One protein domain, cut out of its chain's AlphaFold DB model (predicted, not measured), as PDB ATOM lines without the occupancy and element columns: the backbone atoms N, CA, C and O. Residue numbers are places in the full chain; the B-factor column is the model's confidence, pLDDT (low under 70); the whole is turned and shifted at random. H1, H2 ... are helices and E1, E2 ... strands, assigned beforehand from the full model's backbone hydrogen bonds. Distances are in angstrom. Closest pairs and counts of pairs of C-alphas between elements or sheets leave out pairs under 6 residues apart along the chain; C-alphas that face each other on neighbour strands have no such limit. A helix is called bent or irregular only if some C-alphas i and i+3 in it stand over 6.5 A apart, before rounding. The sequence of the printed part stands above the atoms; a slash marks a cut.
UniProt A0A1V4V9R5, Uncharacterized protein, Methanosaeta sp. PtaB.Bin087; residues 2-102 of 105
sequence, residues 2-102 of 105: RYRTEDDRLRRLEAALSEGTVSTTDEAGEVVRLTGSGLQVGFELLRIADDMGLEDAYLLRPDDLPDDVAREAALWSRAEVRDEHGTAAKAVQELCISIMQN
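Overview. This is residues 2 to 102 of the 105 residues of an uncharacterized protein of Methanosaeta sp. PtaB.Bin087 (UniProt A0A1V4V9R5). Three helices, H2, H3 and H4, pack crosswise as a core, with the strand hairpin E1 and E2 at one end. H1 lies outside this core and meets it through residues 10 to 14 and 17. The printed part has 101 residues, in the order H1, E1, E2, H2, H3, H4; the sheet E1 - E2 is antiparallel and the class is mostly helix. The whole is compact, with a radius of gyration of the C-alphas of 13.2 A and spans of 34 by 32 by 21 A.

Arrangement. H1, residues 2 to 17, touches H2, residues 39 to 51, with residues 10 to 14 alone; the closest C-alphas, Glu 14 and Leu 39, are 6.3 A apart. E1, residues 21 to 25, and E2, residues 31 to 35, form a hairpin, with N 22 and O 34 within hydrogen-bond range at 2.9 A. H2 touches H3, residues 67 to 77, at a steep tilt of 55 degrees, opposite ways, closest at C-alphas 41 and 69, 6.7 A. H3 touches H4, residues 83 to 101, closest at C-alphas 77 and 97, 4.5 A. H2 touches H4 closest at C-alphas 42 and 92, 5.5 A. Each O i to N i+4 pair is within hydrogen-bond range in H2 and H3, against 11 of 12 in H1 and 12 of 15 in H4.

Along the chain. H1 begins at C-alpha 2 (48.671, 164.392, 96.406) and is 23.1 A long. E1 measures 12.9 A, E2 13.3 A, H2 18.0 A and H3 15.1 A. H4, 23.2 A, ends at C-alpha 101 (38.571, 188.065, 116.740); it is irregular, with C-alphas 84 and 87 8.8 A apart, and has a kink of 63 degrees near residue 90.

Size, cuts and confidence. The C-alphas of Arg 2 and Gly 29, the two farthest apart, are 39.5 A apart. The printed part has no cut. The link from H2 to H3 is long, 15 residues; the others are tight. Residues 2 to 6 and 18 to 20 have pLDDT under 70.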
ATOM      1  N   ARG A   2      47.839 163.231  96.016       50.75
ATOM      2  CA  ARG A   2      48.671 164.392  96.406       50.75
ATOM      3  C   ARG A   2      48.604 164.730  97.916       50.75
ATOM      4  O   ARG A   2      49.641 164.895  98.544       50.75
ATOM      5  N   TYR A   3      47.413 164.617  98.511       51.34
ATOM      6  CA  TYR A   3      47.157 164.952  99.922       51.34
ATOM      7  C   TYR A   3      47.856 164.060 100.966       51.34
ATOM      8  O   TYR A   3      48.283 164.551 102.003       51.34
ATOM      9  N   ARG A   4      48.051 162.754 100.704       52.59
ATOM     10  CA  ARG A   4      48.767 161.871 101.656       52.59
ATOM     11  C   ARG A   4      50.233 162.271 101.833       52.59
ATOM     12  O   ARG A   4      50.767 162.180 102.928       52.59
ATOM     13  N   THR A   5      50.880 162.724 100.759       61.75
ATOM     14  CA  THR A   5      52.285 163.151 100.806       61.75
ATOM     15  C   THR A   5      52.486 164.493 101.506       61.75
ATOM     16  O   THR A   5      53.574 164.738 102.025       61.75
ATOM     17  N   GLU A   6      51.460 165.348 101.523       68.56
ATOM     18  CA  GLU A   6      51.479 166.642 102.213       68.56
ATOM     19  C   GLU A   6      51.285 166.453 103.721       68.56
ATOM     20  O   GLU A   6      52.105 166.951 104.487       68.56
ATOM     21  N   ASP A   7      50.329 165.617 104.136       76.88
ATOM     22  CA  ASP A   7      50.104 165.263 105.545       76.88
ATOM     23  C   ASP A   7      51.330 164.569 106.176       76.88
ATOM     24  O   ASP A   7      51.818 164.967 107.233       76.88
ATOM     25  N   ASP A   8      51.944 163.601 105.482       77.50
ATOM     26  CA  ASP A   8      53.161 162.930 105.969       77.50
ATOM     27  C   ASP A   8      54.369 163.873 106.083       77.50
ATOM     28  O   ASP A   8      55.288 163.644 106.880       77.50
ATOM     29  N   ARG A   9      54.441 164.902 105.235       80.56
ATOM     30  CA  ARG A   9      55.499 165.918 105.298       80.56
ATOM     31  C   ARG A   9      55.225 166.902 106.430       80.56
ATOM     32  O   ARG A   9      56.167 167.267 107.130       80.56
ATOM     33  N   LEU A  10      53.964 167.276 106.620       84.00
ATOM     34  CA  LEU A  10      53.511 168.151 107.690       84.00
ATOM     35  C   LEU A  10      53.779 167.526 109.056       84.00
ATOM     36  O   LEU A  10      54.446 168.140 109.875       84.00
ATOM     37  N   ARG A  11      53.402 166.260 109.262       80.56
ATOM     38  CA  ARG A  11      53.686 165.531 110.509       80.56
ATOM     39  C   ARG A  11      55.174 165.454 110.827       80.56
ATOM     40  O   ARG A  11      55.568 165.559 111.983       80.56
ATOM     41  N   ARG A  12      56.021 165.274 109.808       81.44
ATOM     42  CA  ARG A  12      57.482 165.278 109.983       81.44
ATOM     43  C   ARG A  12      58.016 166.656 110.362       81.44
ATOM     44  O   ARG A  12      58.939 166.730 111.164       81.44
ATOM     45  N   LEU A  13      57.456 167.717 109.785       80.06
ATOM     46  CA  LEU A  13      57.824 169.092 110.111       80.06
ATOM     47  C   LEU A  13      57.368 169.464 111.527       80.06
ATOM     48  O   LEU A  13      58.167 169.974 112.300       80.06
ATOM     49  N   GLU A  14      56.134 169.118 111.881       83.31
ATOM     50  CA  GLU A  14      55.562 169.296 113.215       83.31
ATOM     51  C   GLU A  14      56.408 168.574 114.272       83.31
ATOM     52  O   GLU A  14      56.807 169.171 115.267       83.31
ATOM     53  N   ALA A  15      56.790 167.317 114.019       76.50
ATOM     54  CA  ALA A  15      57.667 166.560 114.910       76.50
ATOM     55  C   ALA A  15      59.072 167.177 115.043       76.50
ATOM     56  O   ALA A  15      59.660 167.117 116.119       76.50
ATOM     57  N   ALA A  16      59.610 167.769 113.973       74.19
ATOM     58  CA  ALA A  16      60.912 168.439 113.995       74.19
ATOM     59  C   ALA A  16      60.883 169.794 114.725       74.19
ATOM     60  O   ALA A  16      61.928 170.258 115.171       74.19
ATOM     61  N   LEU A  17      59.709 170.419 114.834       71.56
ATOM     62  CA  LEU A  17      59.491 171.703 115.507       71.56
ATOM     63  C   LEU A  17      58.917 171.547 116.925       71.56
ATOM     64  O   LEU A  17      58.772 172.538 117.632       71.56
ATOM     65  N   SER A  18      58.608 170.319 117.351       62.69
ATOM     66  CA  SER A  18      57.918 169.983 118.604       62.69
ATOM     67  C   SER A  18      58.770 170.143 119.879       62.69
ATOM     68  O   SER A  18      58.594 169.389 120.843       62.69
ATOM     69  N   GLU A  19      59.703 171.090 119.936       61.44
ATOM     70  CA  GLU A  19      60.452 171.326 121.171       61.44
ATOM     71  C   GLU A  19      59.559 172.010 122.219       61.44
ATOM     72  O   GLU A  19      59.259 173.199 122.152       61.44
ATOM     73  N   GLY A  20      59.131 171.227 123.213       69.69
ATOM     74  CA  GLY A  20      58.378 171.710 124.368       69.69
ATOM     75  C   GLY A  20      56.859 171.575 124.251       69.69
ATOM     76  O   GLY A  20      56.308 171.044 123.288       69.69
ATOM     77  N   THR A  21      56.177 172.010 125.307       83.75
ATOM     78  CA  THR A  21      54.712 172.078 125.365       83.75
ATOM     79  C   THR A  21      54.297 173.522 125.563       83.75
ATOM     80  O   THR A  21      54.781 174.155 126.507       83.75
ATOM     81  N   VAL A  22      53.347 174.007 124.774       87.19
ATOM     82  CA  VAL A  22      52.768 175.336 124.964       87.19
ATOM     83  C   VAL A  22      51.618 175.234 125.964       87.19
ATOM     84  O   VAL A  22      50.782 174.337 125.877       87.19
ATOM     85  N   SER A  23      51.593 176.115 126.962       87.69
ATOM     86  CA  SER A  23      50.508 176.136 127.955       87.69
ATOM     87  C   SER A  23      49.368 177.017 127.460       87.69
ATOM     88  O   SER A  23      49.619 178.065 126.877       87.69
ATOM     89  N   THR A  24      48.130 176.604 127.698       92.75
ATOM     90  CA  THR A  24      46.921 177.381 127.399       92.75
ATOM     91  C   THR A  24      45.823 177.013 128.400       92.75
ATOM     92  O   THR A  24      46.033 176.155 129.264       92.75
ATOM     93  N   THR A  25      44.654 177.630 128.279       89.75
ATOM     94  CA  THR A  25      43.446 177.225 129.002       89.75
ATOM     95  C   THR A  25      42.319 176.890 128.037       89.75
ATOM     96  O   THR A  25      42.167 177.535 126.995       89.75
ATOM     97  N   ASP A  26      41.515 175.890 128.390       89.06
ATOM     98  CA  ASP A  26      40.264 175.614 127.688       89.06
ATOM     99  C   ASP A  26      39.147 176.602 128.084       89.06
ATOM    100  O   ASP A  26      39.366 177.575 128.810       89.06
ATOM    101  N   GLU A  27      37.935 176.372 127.578       83.50
ATOM    102  CA  GLU A  27      36.764 177.212 127.862       83.50
ATOM    103  C   GLU A  27      36.294 177.139 129.320       83.50
ATOM    104  O   GLU A  27      35.651 178.071 129.803       83.50
ATOM    105  N   ALA A  28      36.623 176.059 130.034       87.06
ATOM    106  CA  ALA A  28      36.335 175.912 131.456       87.06
ATOM    107  C   ALA A  28      37.403 176.586 132.340       87.06
ATOM    108  O   ALA A  28      37.219 176.681 133.555       87.06
ATOM    109  N   GLY A  29      38.492 177.083 131.745       84.44
ATOM    110  CA  GLY A  29      39.633 177.654 132.456       84.44
ATOM    111  C   GLY A  29      40.629 176.603 132.954       84.44
ATOM    112  O   GLY A  29      41.536 176.942 133.715       84.44
ATOM    113  N   GLU A  30      40.488 175.346 132.531       87.94
ATOM    114  CA  GLU A  30      41.406 174.273 132.898       87.94
ATOM    115  C   GLU A  30      42.686 174.353 132.068       87.94
ATOM    116  O   GLU A  30      42.678 174.695 130.882       87.94
ATOM    117  N   VAL A  31      43.817 174.032 132.699       89.31
ATOM    118  CA  VAL A  31      45.129 174.104 132.047       89.31
ATOM    119  C   VAL A  31      45.275 172.979 131.028       89.31
ATOM    120  O   VAL A  31      45.233 171.798 131.374       89.31
ATOM    121  N   VAL A  32      45.567 173.351 129.782       90.69
ATOM    122  CA  VAL A  32      45.846 172.433 128.674       90.69
ATOM    123  C   VAL A  32      47.289 172.613 128.198       90.69
ATOM    124  O   VAL A  32      47.841 173.715 128.190       90.69
ATOM    125  N   ARG A  33      47.925 171.502 127.812       90.12
ATOM    126  CA  ARG A  33      49.275 171.470 127.237       90.12
ATOM    127  C   ARG A  33      49.172 171.095 125.766       90.12
ATOM    128  O   ARG A  33      48.823 169.962 125.450       90.12
ATOM    129  N   LEU A  34      49.483 172.041 124.889       90.00
ATOM    130  CA  LEU A  34      49.585 171.812 123.454       90.00
ATOM    131  C   LEU A  34      50.978 171.272 123.133       90.00
ATOM    132  O   LEU A  34      51.981 171.728 123.687       90.00
ATOM    133  N   THR A  35      51.031 170.280 122.256       85.88
ATOM    134  CA  THR A  35      52.273 169.689 121.755       85.88
ATOM    135  C   THR A  35      52.500 170.124 120.318       85.88
ATOM    136  O   THR A  35      51.532 170.255 119.573       85.88
ATOM    137  N   GLY A  36      53.760 170.258 119.913       85.94
ATOM    138  CA  GLY A  36      54.093 170.646 118.548       85.94
ATOM    139  C   GLY A  36      54.075 172.158 118.326       85.94
ATOM    140  O   GLY A  36      54.081 172.951 119.268       85.94
ATOM    141  N   SER A  37      54.071 172.537 117.053       86.69
ATOM    142  CA  SER A  37      54.047 173.919 116.576       86.69
ATOM    143  C   SER A  37      52.667 174.398 116.124       86.69
ATOM    144  O   SER A  37      52.531 175.555 115.742       86.69
ATOM    145  N   GLY A  38      51.654 173.529 116.133       91.06
ATOM    146  CA  GLY A  38      50.303 173.863 115.690       91.06
ATOM    147  C   GLY A  38      50.176 173.970 114.173       91.06
ATOM    148  O   GLY A  38      49.162 174.446 113.669       91.06
ATOM    149  N   LEU A  39      51.171 173.515 113.401       92.50
ATOM    150  CA  LEU A  39      51.089 173.603 111.942       92.50
ATOM    151  C   LEU A  39      49.949 172.755 111.396       92.50
ATOM    152  O   LEU A  39      49.437 173.069 110.330       92.50
ATOM    153  N   GLN A  40      49.543 171.703 112.108       92.38
ATOM    154  CA  GLN A  40      48.395 170.906 111.705       92.38
ATOM    155  C   GLN A  40      47.113 171.747 111.670       92.38
ATOM    156  O   GLN A  40      46.482 171.819 110.616       92.38
ATOM    157  N   VAL A  41      46.782 172.458 112.756       94.81
ATOM    158  CA  VAL A  41      45.636 173.379 112.751       94.81
ATOM    159  C   VAL A  41      45.850 174.525 111.758       94.81
ATOM    160  O   VAL A  41      44.943 174.841 110.997       94.81
ATOM    161  N   GLY A  42      47.064 175.076 111.655       94.94
ATOM    162  CA  GLY A  42      47.375 176.132 110.685       94.94
ATOM    163  C   GLY A  42      47.112 175.725 109.228       94.94
ATOM    164  O   GLY A  42      46.537 176.495 108.464       94.94
ATOM    165  N   PHE A  43      47.483 174.505 108.835       94.31
ATOM    166  CA  PHE A  43      47.224 173.988 107.488       94.31
ATOM    167  C   PHE A  43      45.745 173.681 107.242       94.31
ATOM    168  O   PHE A  43      45.267 173.923 106.135       94.31
ATOM    169  N   GLU A  44      45.022 173.173 108.240       95.69
ATOM    170  CA  GLU A  44      43.575 172.971 108.115       95.69
ATOM    171  C   GLU A  44      42.844 174.300 107.906       95.69
ATOM    172  O   GLU A  44      41.989 174.386 107.028       95.69
ATOM    173  N   LEU A  45      43.237 175.364 108.615       96.56
ATOM    174  CA  LEU A  45      42.689 176.709 108.411       96.56
ATOM    175  C   LEU A  45      42.956 177.221 106.988       96.56
ATOM    176  O   LEU A  45      42.036 177.673 106.312       96.56
ATOM    177  N   LEU A  46      44.190 177.084 106.488       95.31
ATOM    178  CA  LEU A  46      44.520 177.446 105.102       95.31
ATOM    179  C   LEU A  46      43.680 176.665 104.083       95.31
ATOM    180  O   LEU A  46      43.224 177.236 103.094       95.31
ATOM    181  N   ARG A  47      43.455 175.370 104.325       95.06
ATOM    182  CA  ARG A  47      42.625 174.526 103.461       95.06
ATOM    183  C   ARG A  47      41.165 174.972 103.473       95.06
ATOM    184  O   ARG A  47      40.564 175.047 102.411       95.06
ATOM    185  N   ILE A  48      40.604 175.275 104.643       96.38
ATOM    186  CA  ILE A  48      39.221 175.758 104.762       96.38
ATOM    187  C   ILE A  48      39.055 177.082 104.003       96.38
ATOM    188  O   ILE A  48      38.098 177.230 103.248       96.38
ATOM    189  N   ALA A  49      40.007 178.010 104.137       96.19
ATOM    190  CA  ALA A  49      39.984 179.275 103.406       96.19
ATOM    191  C   ALA A  49      39.998 179.071 101.878       96.19
ATOM    192  O   ALA A  49      39.197 179.686 101.171       96.19
ATOM    193  N   ASP A  50      40.859 178.174 101.382       95.81
ATOM    194  CA  ASP A  50      40.944 177.810  99.959       95.81
ATOM    195  C   ASP A  50      39.651 177.142  99.462       95.81
ATOM    196  O   ASP A  50      39.104 177.536  98.432       95.81
ATOM    197  N   ASP A  51      39.096 176.202 100.235       96.31
ATOM    198  CA  ASP A  51      37.834 175.518  99.924       96.31
ATOM    199  C   ASP A  51      36.644 176.500  99.852       96.31
ATOM    200  O   ASP A  51      35.695 176.285  99.090       96.31
ATOM    201  N   MET A  52      36.697 177.597 100.613       95.62
ATOM    202  CA  MET A  52      35.714 178.686 100.592       95.62
ATOM    203  C   MET A  52      35.981 179.742  99.507       95.62
ATOM    204  O   MET A  52      35.129 180.601  99.270       95.62
ATOM    205  N   GLY A  53      37.137 179.693  98.838       95.94
ATOM    206  CA  GLY A  53      37.553 180.684  97.845       95.94
ATOM    207  C   GLY A  53      37.920 182.047  98.438       95.94
ATOM    208  O   GLY A  53      37.773 183.062  97.756       95.94
ATOM    209  N   LEU A  54      38.358 182.087  99.700       95.06
ATOM    210  CA  LEU A  54      38.842 183.308 100.341       95.06
ATOM    211  C   LEU A  54      40.233 183.676  99.813       95.06
ATOM    212  O   LEU A  54      41.056 182.809  99.527       95.06
ATOM    213  N   GLU A  55      40.512 184.976  99.712       93.44
ATOM    214  CA  GLU A  55      41.833 185.464  99.289       93.44
ATOM    215  C   GLU A  55      42.916 185.199 100.345       93.44
ATOM    216  O   GLU A  55      44.090 185.061 100.002       93.44
ATOM    217  N   ASP A  56      42.520 185.119 101.619       92.50
ATOM    218  CA  ASP A  56      43.409 184.865 102.747       92.50
ATOM    219  C   ASP A  56      42.662 184.145 103.887       92.50
ATOM    220  O   ASP A  56      41.487 184.410 104.144       92.50
ATOM    221  N   ALA A  57      43.356 183.266 104.613       94.31
ATOM    222  CA  ALA A  57      42.838 182.597 105.803       94.31
ATOM    223  C   ALA A  57      42.597 183.554 106.978       94.31
ATOM    224  O   ALA A  57      41.785 183.245 107.846       94.31
ATOM    225  N   TYR A  58      43.217 184.739 106.982       94.31
ATOM    226  CA  TYR A  58      42.888 185.808 107.937       94.31
ATOM    227  C   TYR A  58      41.458 186.349 107.790       94.31
ATOM    228  O   TYR A  58      41.012 187.092 108.658       94.31
ATOM    229  N   LEU A  59      40.738 186.001 106.717       94.81
ATOM    230  CA  LEU A  59      39.330 186.361 106.519       94.81
ATOM    231  C   LEU A  59      38.358 185.326 107.099       94.81
ATOM    232  O   LEU A  59      37.152 185.569 107.100       94.81
ATOM    233  N   LEU A  60      38.857 184.177 107.570       96.06
ATOM    234  CA  LEU A  60      38.022 183.187 108.241       96.06
ATOM    235  C   LEU A  60      37.446 183.760 109.533       96.06
ATOM    236  O   LEU A  60      38.094 184.537 110.240       96.06
ATOM    237  N   ARG A  61      36.236 183.314 109.853       94.69
ATOM    238  CA  ARG A  61      35.551 183.592 111.113       94.69
ATOM    239  C   ARG A  61      35.368 182.292 111.889       94.69
ATOM    240  O   ARG A  61      35.417 181.216 111.289       94.69
ATOM    241  N   PRO A  62      35.099 182.358 113.202       93.50
ATOM    242  CA  PRO A  62      34.888 181.158 114.008       93.50
ATOM    243  C   PRO A  62      33.759 180.275 113.462       93.50
ATOM    244  O   PRO A  62      33.909 179.059 113.407       93.50
ATOM    245  N   ASP A  63      32.679 180.893 112.973       94.75
ATOM    246  CA  ASP A  63      31.508 180.203 112.415       94.75
ATOM    247  C   ASP A  63      31.778 179.511 111.066       94.75
ATOM    248  O   ASP A  63      30.978 178.688 110.620       94.75
ATOM    249  N   ASP A  64      32.894 179.834 110.407       95.31
ATOM    250  CA  ASP A  64      33.303 179.189 109.158       95.31
ATOM    251  C   ASP A  64      34.048 177.858 109.421       95.31
ATOM    252  O   ASP A  64      34.294 177.080 108.496       95.31
ATOM    253  N   LEU A  65      34.418 177.578 110.678       96.06
ATOM    254  CA  LEU A  65      35.244 176.434 111.057       96.06
ATOM    255  C   LEU A  65      34.402 175.226 111.507       96.06
ATOM    256  O   LEU A  65      33.448 175.380 112.268       96.06
ATOM    257  N   PRO A  66      34.789 173.993 111.131       96.44
ATOM    258  CA  PRO A  66      34.285 172.783 111.780       96.44
ATOM    259  C   PRO A  66      34.564 172.789 113.292       96.44
ATOM    260  O   PRO A  66      35.626 173.244 113.710       96.44
ATOM    261  N   ASP A  67      33.658 172.233 114.107       95.25
ATOM    262  CA  ASP A  67      33.726 172.275 115.583       95.25
ATOM    263  C   ASP A  67      35.082 171.844 116.175       95.25
ATOM    264  O   ASP A  67      35.563 172.406 117.163       95.25
ATOM    265  N   ASP A  68      35.712 170.815 115.605       95.06
ATOM    266  CA  ASP A  68      37.005 170.312 116.059       95.06
ATOM    267  C   ASP A  68      38.142 171.296 115.765       95.06
ATOM    268  O   ASP A  68      38.951 171.559 116.658       95.06
ATOM    269  N   VAL A  69      38.148 171.883 114.567       96.19
ATOM    270  CA  VAL A  69      39.100 172.921 114.149       96.19
ATOM    271  C   VAL A  69      38.872 174.213 114.930       96.19
ATOM    272  O   VAL A  69      39.835 174.803 115.410       96.19
ATOM    273  N   ALA A  70      37.615 174.621 115.125       95.62
ATOM    274  CA  ALA A  70      37.239 175.792 115.914       95.62
ATOM    275  C   ALA A  70      37.776 175.690 117.345       95.62
ATOM    276  O   ALA A  70      38.432 176.601 117.850       95.62
ATOM    277  N   ARG A  71      37.565 174.538 117.988       94.75
ATOM    278  CA  ARG A  71      38.057 174.271 119.341       94.75
ATOM    279  C   ARG A  71      39.584 174.287 119.417       94.75
ATOM    280  O   ARG A  71      40.136 174.838 120.367       94.75
ATOM    281  N   GLU A  72      40.274 173.687 118.449       95.94
ATOM    282  CA  GLU A  72      41.740 173.684 118.428       95.94
ATOM    283  C   GLU A  72      42.307 175.088 118.164       95.94
ATOM    284  O   GLU A  72      43.201 175.531 118.888       95.94
ATOM    285  N   ALA A  73      41.734 175.833 117.217       96.25
ATOM    286  CA  ALA A  73      42.082 177.226 116.954       96.25
ATOM    287  C   ALA A  73      41.854 178.109 118.192       96.25
ATOM    288  O   ALA A  73      42.698 178.939 118.523       96.25
ATOM    289  N   ALA A  74      40.774 177.884 118.945       95.62
ATOM    290  CA  ALA A  74      40.507 178.599 120.189       95.62
ATOM    291  C   ALA A  74      41.523 178.274 121.305       95.62
ATOM    292  O   ALA A  74      41.810 179.117 122.156       95.62
ATOM    293  N   LEU A  75      42.085 177.063 121.344       96.50
ATOM    294  CA  LEU A  75      43.176 176.735 122.271       96.50
ATOM    295  C   LEU A  75      44.476 177.435 121.867       96.50
ATOM    296  O   LEU A  75      45.159 177.993 122.731       96.50
ATOM    297  N   TRP A  76      44.799 177.423 120.572       96.19
ATOM    298  CA  TRP A  76      45.987 178.076 120.027       96.19
ATOM    299  C   TRP A  76      45.925 179.598 120.128       96.19
ATOM    300  O   TRP A  76      46.940 180.205 120.453       96.19
ATOM    301  N   SER A  77      44.756 180.221 119.963       95.94
ATOM    302  CA  SER A  77      44.602 181.676 120.116       95.94
ATOM    303  C   SER A  77      44.910 182.165 121.538       95.94
ATOM    304  O   SER A  77      45.368 183.289 121.728       95.94
ATOM    305  N   ARG A  78      44.712 181.304 122.544       95.12
ATOM    306  CA  ARG A  78      44.995 181.575 123.964       95.12
ATOM    307  C   ARG A  78      46.362 181.066 124.432       95.12
ATOM    308  O   ARG A  78      46.730 181.284 125.584       95.12
ATOM    309  N   ALA A  79      47.105 180.374 123.572       93.81
ATOM    310  CA  ALA A  79      48.326 179.689 123.969       93.81
ATOM    311  C   ALA A  79      49.451 180.666 124.338       93.81
ATOM    312  O   ALA A  79      49.675 181.657 123.655       93.81
ATOM    313  N   GLU A  80      50.217 180.377 125.390       91.94
ATOM    314  CA  GLU A  80      51.396 181.161 125.771       91.94
ATOM    315  C   GLU A  80      52.607 180.812 124.891       91.94
ATOM    316  O   GLU A  80      53.560 180.155 125.328       91.94
ATOM    317  N   VAL A  81      52.585 181.233 123.627       90.44
ATOM    318  CA  VAL A  81      53.726 181.035 122.724       90.44
ATOM    319  C   VAL A  81      54.867 181.994 123.085       90.44
ATOM    320  O   VAL A  81      54.666 183.178 123.341       90.44
ATOM    321  N   ARG A  82      56.097 181.473 123.112       87.69
ATOM    322  CA  ARG A  82      57.333 182.176 123.475       87.69
ATOM    323  C   ARG A  82      58.378 181.930 122.394       87.69
ATOM    324  O   ARG A  82      58.187 181.079 121.530       87.69
ATOM    325  N   ASP A  83      59.491 182.654 122.450       85.56
ATOM    326  CA  ASP A  83      60.576 182.533 121.464       85.56
ATOM    327  C   ASP A  83      61.100 181.095 121.327       85.56
ATOM    328  O   ASP A  83      61.385 180.652 120.217       85.56
ATOM    329  N   GLU A  84      61.155 180.353 122.436       84.44
ATOM    330  CA  GLU A  84      61.594 178.952 122.488       84.44
ATOM    331  C   GLU A  84      60.676 177.976 121.737       84.44
ATOM    332  O   GLU A  84      61.139 176.929 121.302       84.44
ATOM    333  N   HIS A  85      59.408 178.335 121.505       85.69
ATOM    334  CA  HIS A  85      58.452 177.517 120.746       85.69
ATOM    335  C   HIS A  85      58.573 177.716 119.220       85.69
ATOM    336  O   HIS A  85      57.902 177.044 118.436       85.69
ATOM    337  N   GLY A  86      59.434 178.641 118.778       86.88
ATOM    338  CA  GLY A  86      59.776 178.843 117.374       86.88
ATOM    339  C   GLY A  86      58.777 179.677 116.562       86.88
ATOM    340  O   GLY A  86      57.654 179.975 116.967       86.88
ATOM    341  N   THR A  87      59.213 180.076 115.363       90.12
ATOM    342  CA  THR A  87      58.454 180.969 114.467       90.12
ATOM    343  C   THR A  87      57.140 180.356 113.983       90.12
ATOM    344  O   THR A  87      56.167 181.077 113.799       90.12
ATOM    345  N   ALA A  88      57.099 179.034 113.793       90.12
ATOM    346  CA  ALA A  88      55.895 178.336 113.346       90.12
ATOM    347  C   ALA A  88      54.753 178.460 114.366       90.12
ATOM    348  O   ALA A  88      53.661 178.875 113.996       90.12
ATOM    349  N   ALA A  89      55.032 178.196 115.648       92.06
ATOM    350  CA  ALA A  89      54.045 178.319 116.717       92.06
ATOM    351  C   ALA A  89      53.506 179.749 116.847       92.06
ATOM    352  O   ALA A  89      52.311 179.942 117.053       92.06
ATOM    353  N   LYS A  90      54.373 180.757 116.674       93.44
ATOM    354  CA  LYS A  90      53.958 182.167 116.689       93.44
ATOM    355  C   LYS A  90      53.021 182.500 115.536       93.44
ATOM    356  O   LYS A  90      51.965 183.068 115.768       93.44
ATOM    357  N   ALA A  91      53.376 182.099 114.317       94.38
ATOM    358  CA  ALA A  91      52.546 182.356 113.143       94.38
ATOM    359  C   ALA A  91      51.173 181.669 113.247       94.38
ATOM    360  O   ALA A  91      50.155 182.260 112.900       94.38
ATOM    361  N   VAL A  92      51.133 180.436 113.765       95.81
ATOM    362  CA  VAL A  92      49.874 179.719 114.011       95.81
ATOM    363  C   VAL A  92      49.034 180.433 115.067       95.81
ATOM    364  O   VAL A  92      47.837 180.625 114.859       95.81
ATOM    365  N   GLN A  93      49.646 180.850 116.177       96.31
ATOM    366  CA  GLN A  93      48.955 181.604 117.221       96.31
ATOM    367  C   GLN A  93      48.377 182.915 116.675       96.31
ATOM    368  O   GLN A  93      47.208 183.193 116.912       96.31
ATOM    369  N   GLU A  94      49.161 183.695 115.930       96.62
ATOM    370  CA  GLU A  94      48.726 184.962 115.326       96.62
ATOM    371  C   GLU A  94      47.527 184.767 114.390       96.62
ATOM    372  O   GLU A  94      46.534 185.489 114.505       96.62
ATOM    373  N   LEU A  95      47.573 183.745 113.529       96.94
ATOM    374  CA  LEU A  95      46.450 183.386 112.662       96.94
ATOM    375  C   LEU A  95      45.204 183.020 113.483       96.94
ATOM    376  O   LEU A  95      44.123 183.548 113.233       96.94
ATOM    377  N   CYS A  96      45.355 182.161 114.495       96.81
ATOM    378  CA  CYS A  96      44.243 181.750 115.351       96.81
ATOM    379  C   CYS A  96      43.651 182.931 116.136       96.81
ATOM    380  O   CYS A  96      42.435 183.014 116.274       96.81
ATOM    381  N   ILE A  97      44.478 183.857 116.634       96.50
ATOM    382  CA  ILE A  97      44.011 185.085 117.297       96.50
ATOM    383  C   ILE A  97      43.155 185.906 116.336       96.50
ATOM    384  O   ILE A  97      42.054 186.299 116.711       96.50
ATOM    385  N   SER A  98      43.634 186.138 115.111       96.25
ATOM    386  CA  SER A  98      42.902 186.944 114.133       96.25
ATOM    387  C   SER A  98      41.549 186.329 113.792       96.25
ATOM    388  O   SER A  98      40.541 187.024 113.832       96.25
ATOM    389  N   ILE A  99      41.511 185.024 113.507       95.75
ATOM    390  CA  ILE A  99      40.265 184.325 113.171       95.75
ATOM    391  C   ILE A  99      39.282 184.391 114.339       95.75
ATOM    392  O   ILE A  99      38.112 184.700 114.143       95.75
ATOM    393  N   MET A 100      39.756 184.166 115.568       94.31
ATOM    394  CA  MET A 100      38.908 184.207 116.761       94.31
ATOM    395  C   MET A 100      38.416 185.613 117.136       94.31
ATOM    396  O   MET A 100      37.537 185.724 117.983       94.31
ATOM    397  N   GLN A 101      38.976 186.668 116.539       93.12
ATOM    398  CA  GLN A 101      38.571 188.065 116.740       93.12
ATOM    399  C   GLN A 101      37.771 188.640 115.565       93.12
ATOM    400  O   GLN A 101      37.298 189.773 115.653       93.12
ATOM    401  N   ASN A 102      37.617 187.887 114.473       87.25
ATOM    402  CA  ASN A 102      36.806 188.299 113.335       87.25
ATOM    403  C   ASN A 102      35.317 188.118 113.654       87.25
ATOM    404  O   ASN A 102      34.678 187.150 113.235       87.25
TER     405      ASN A 102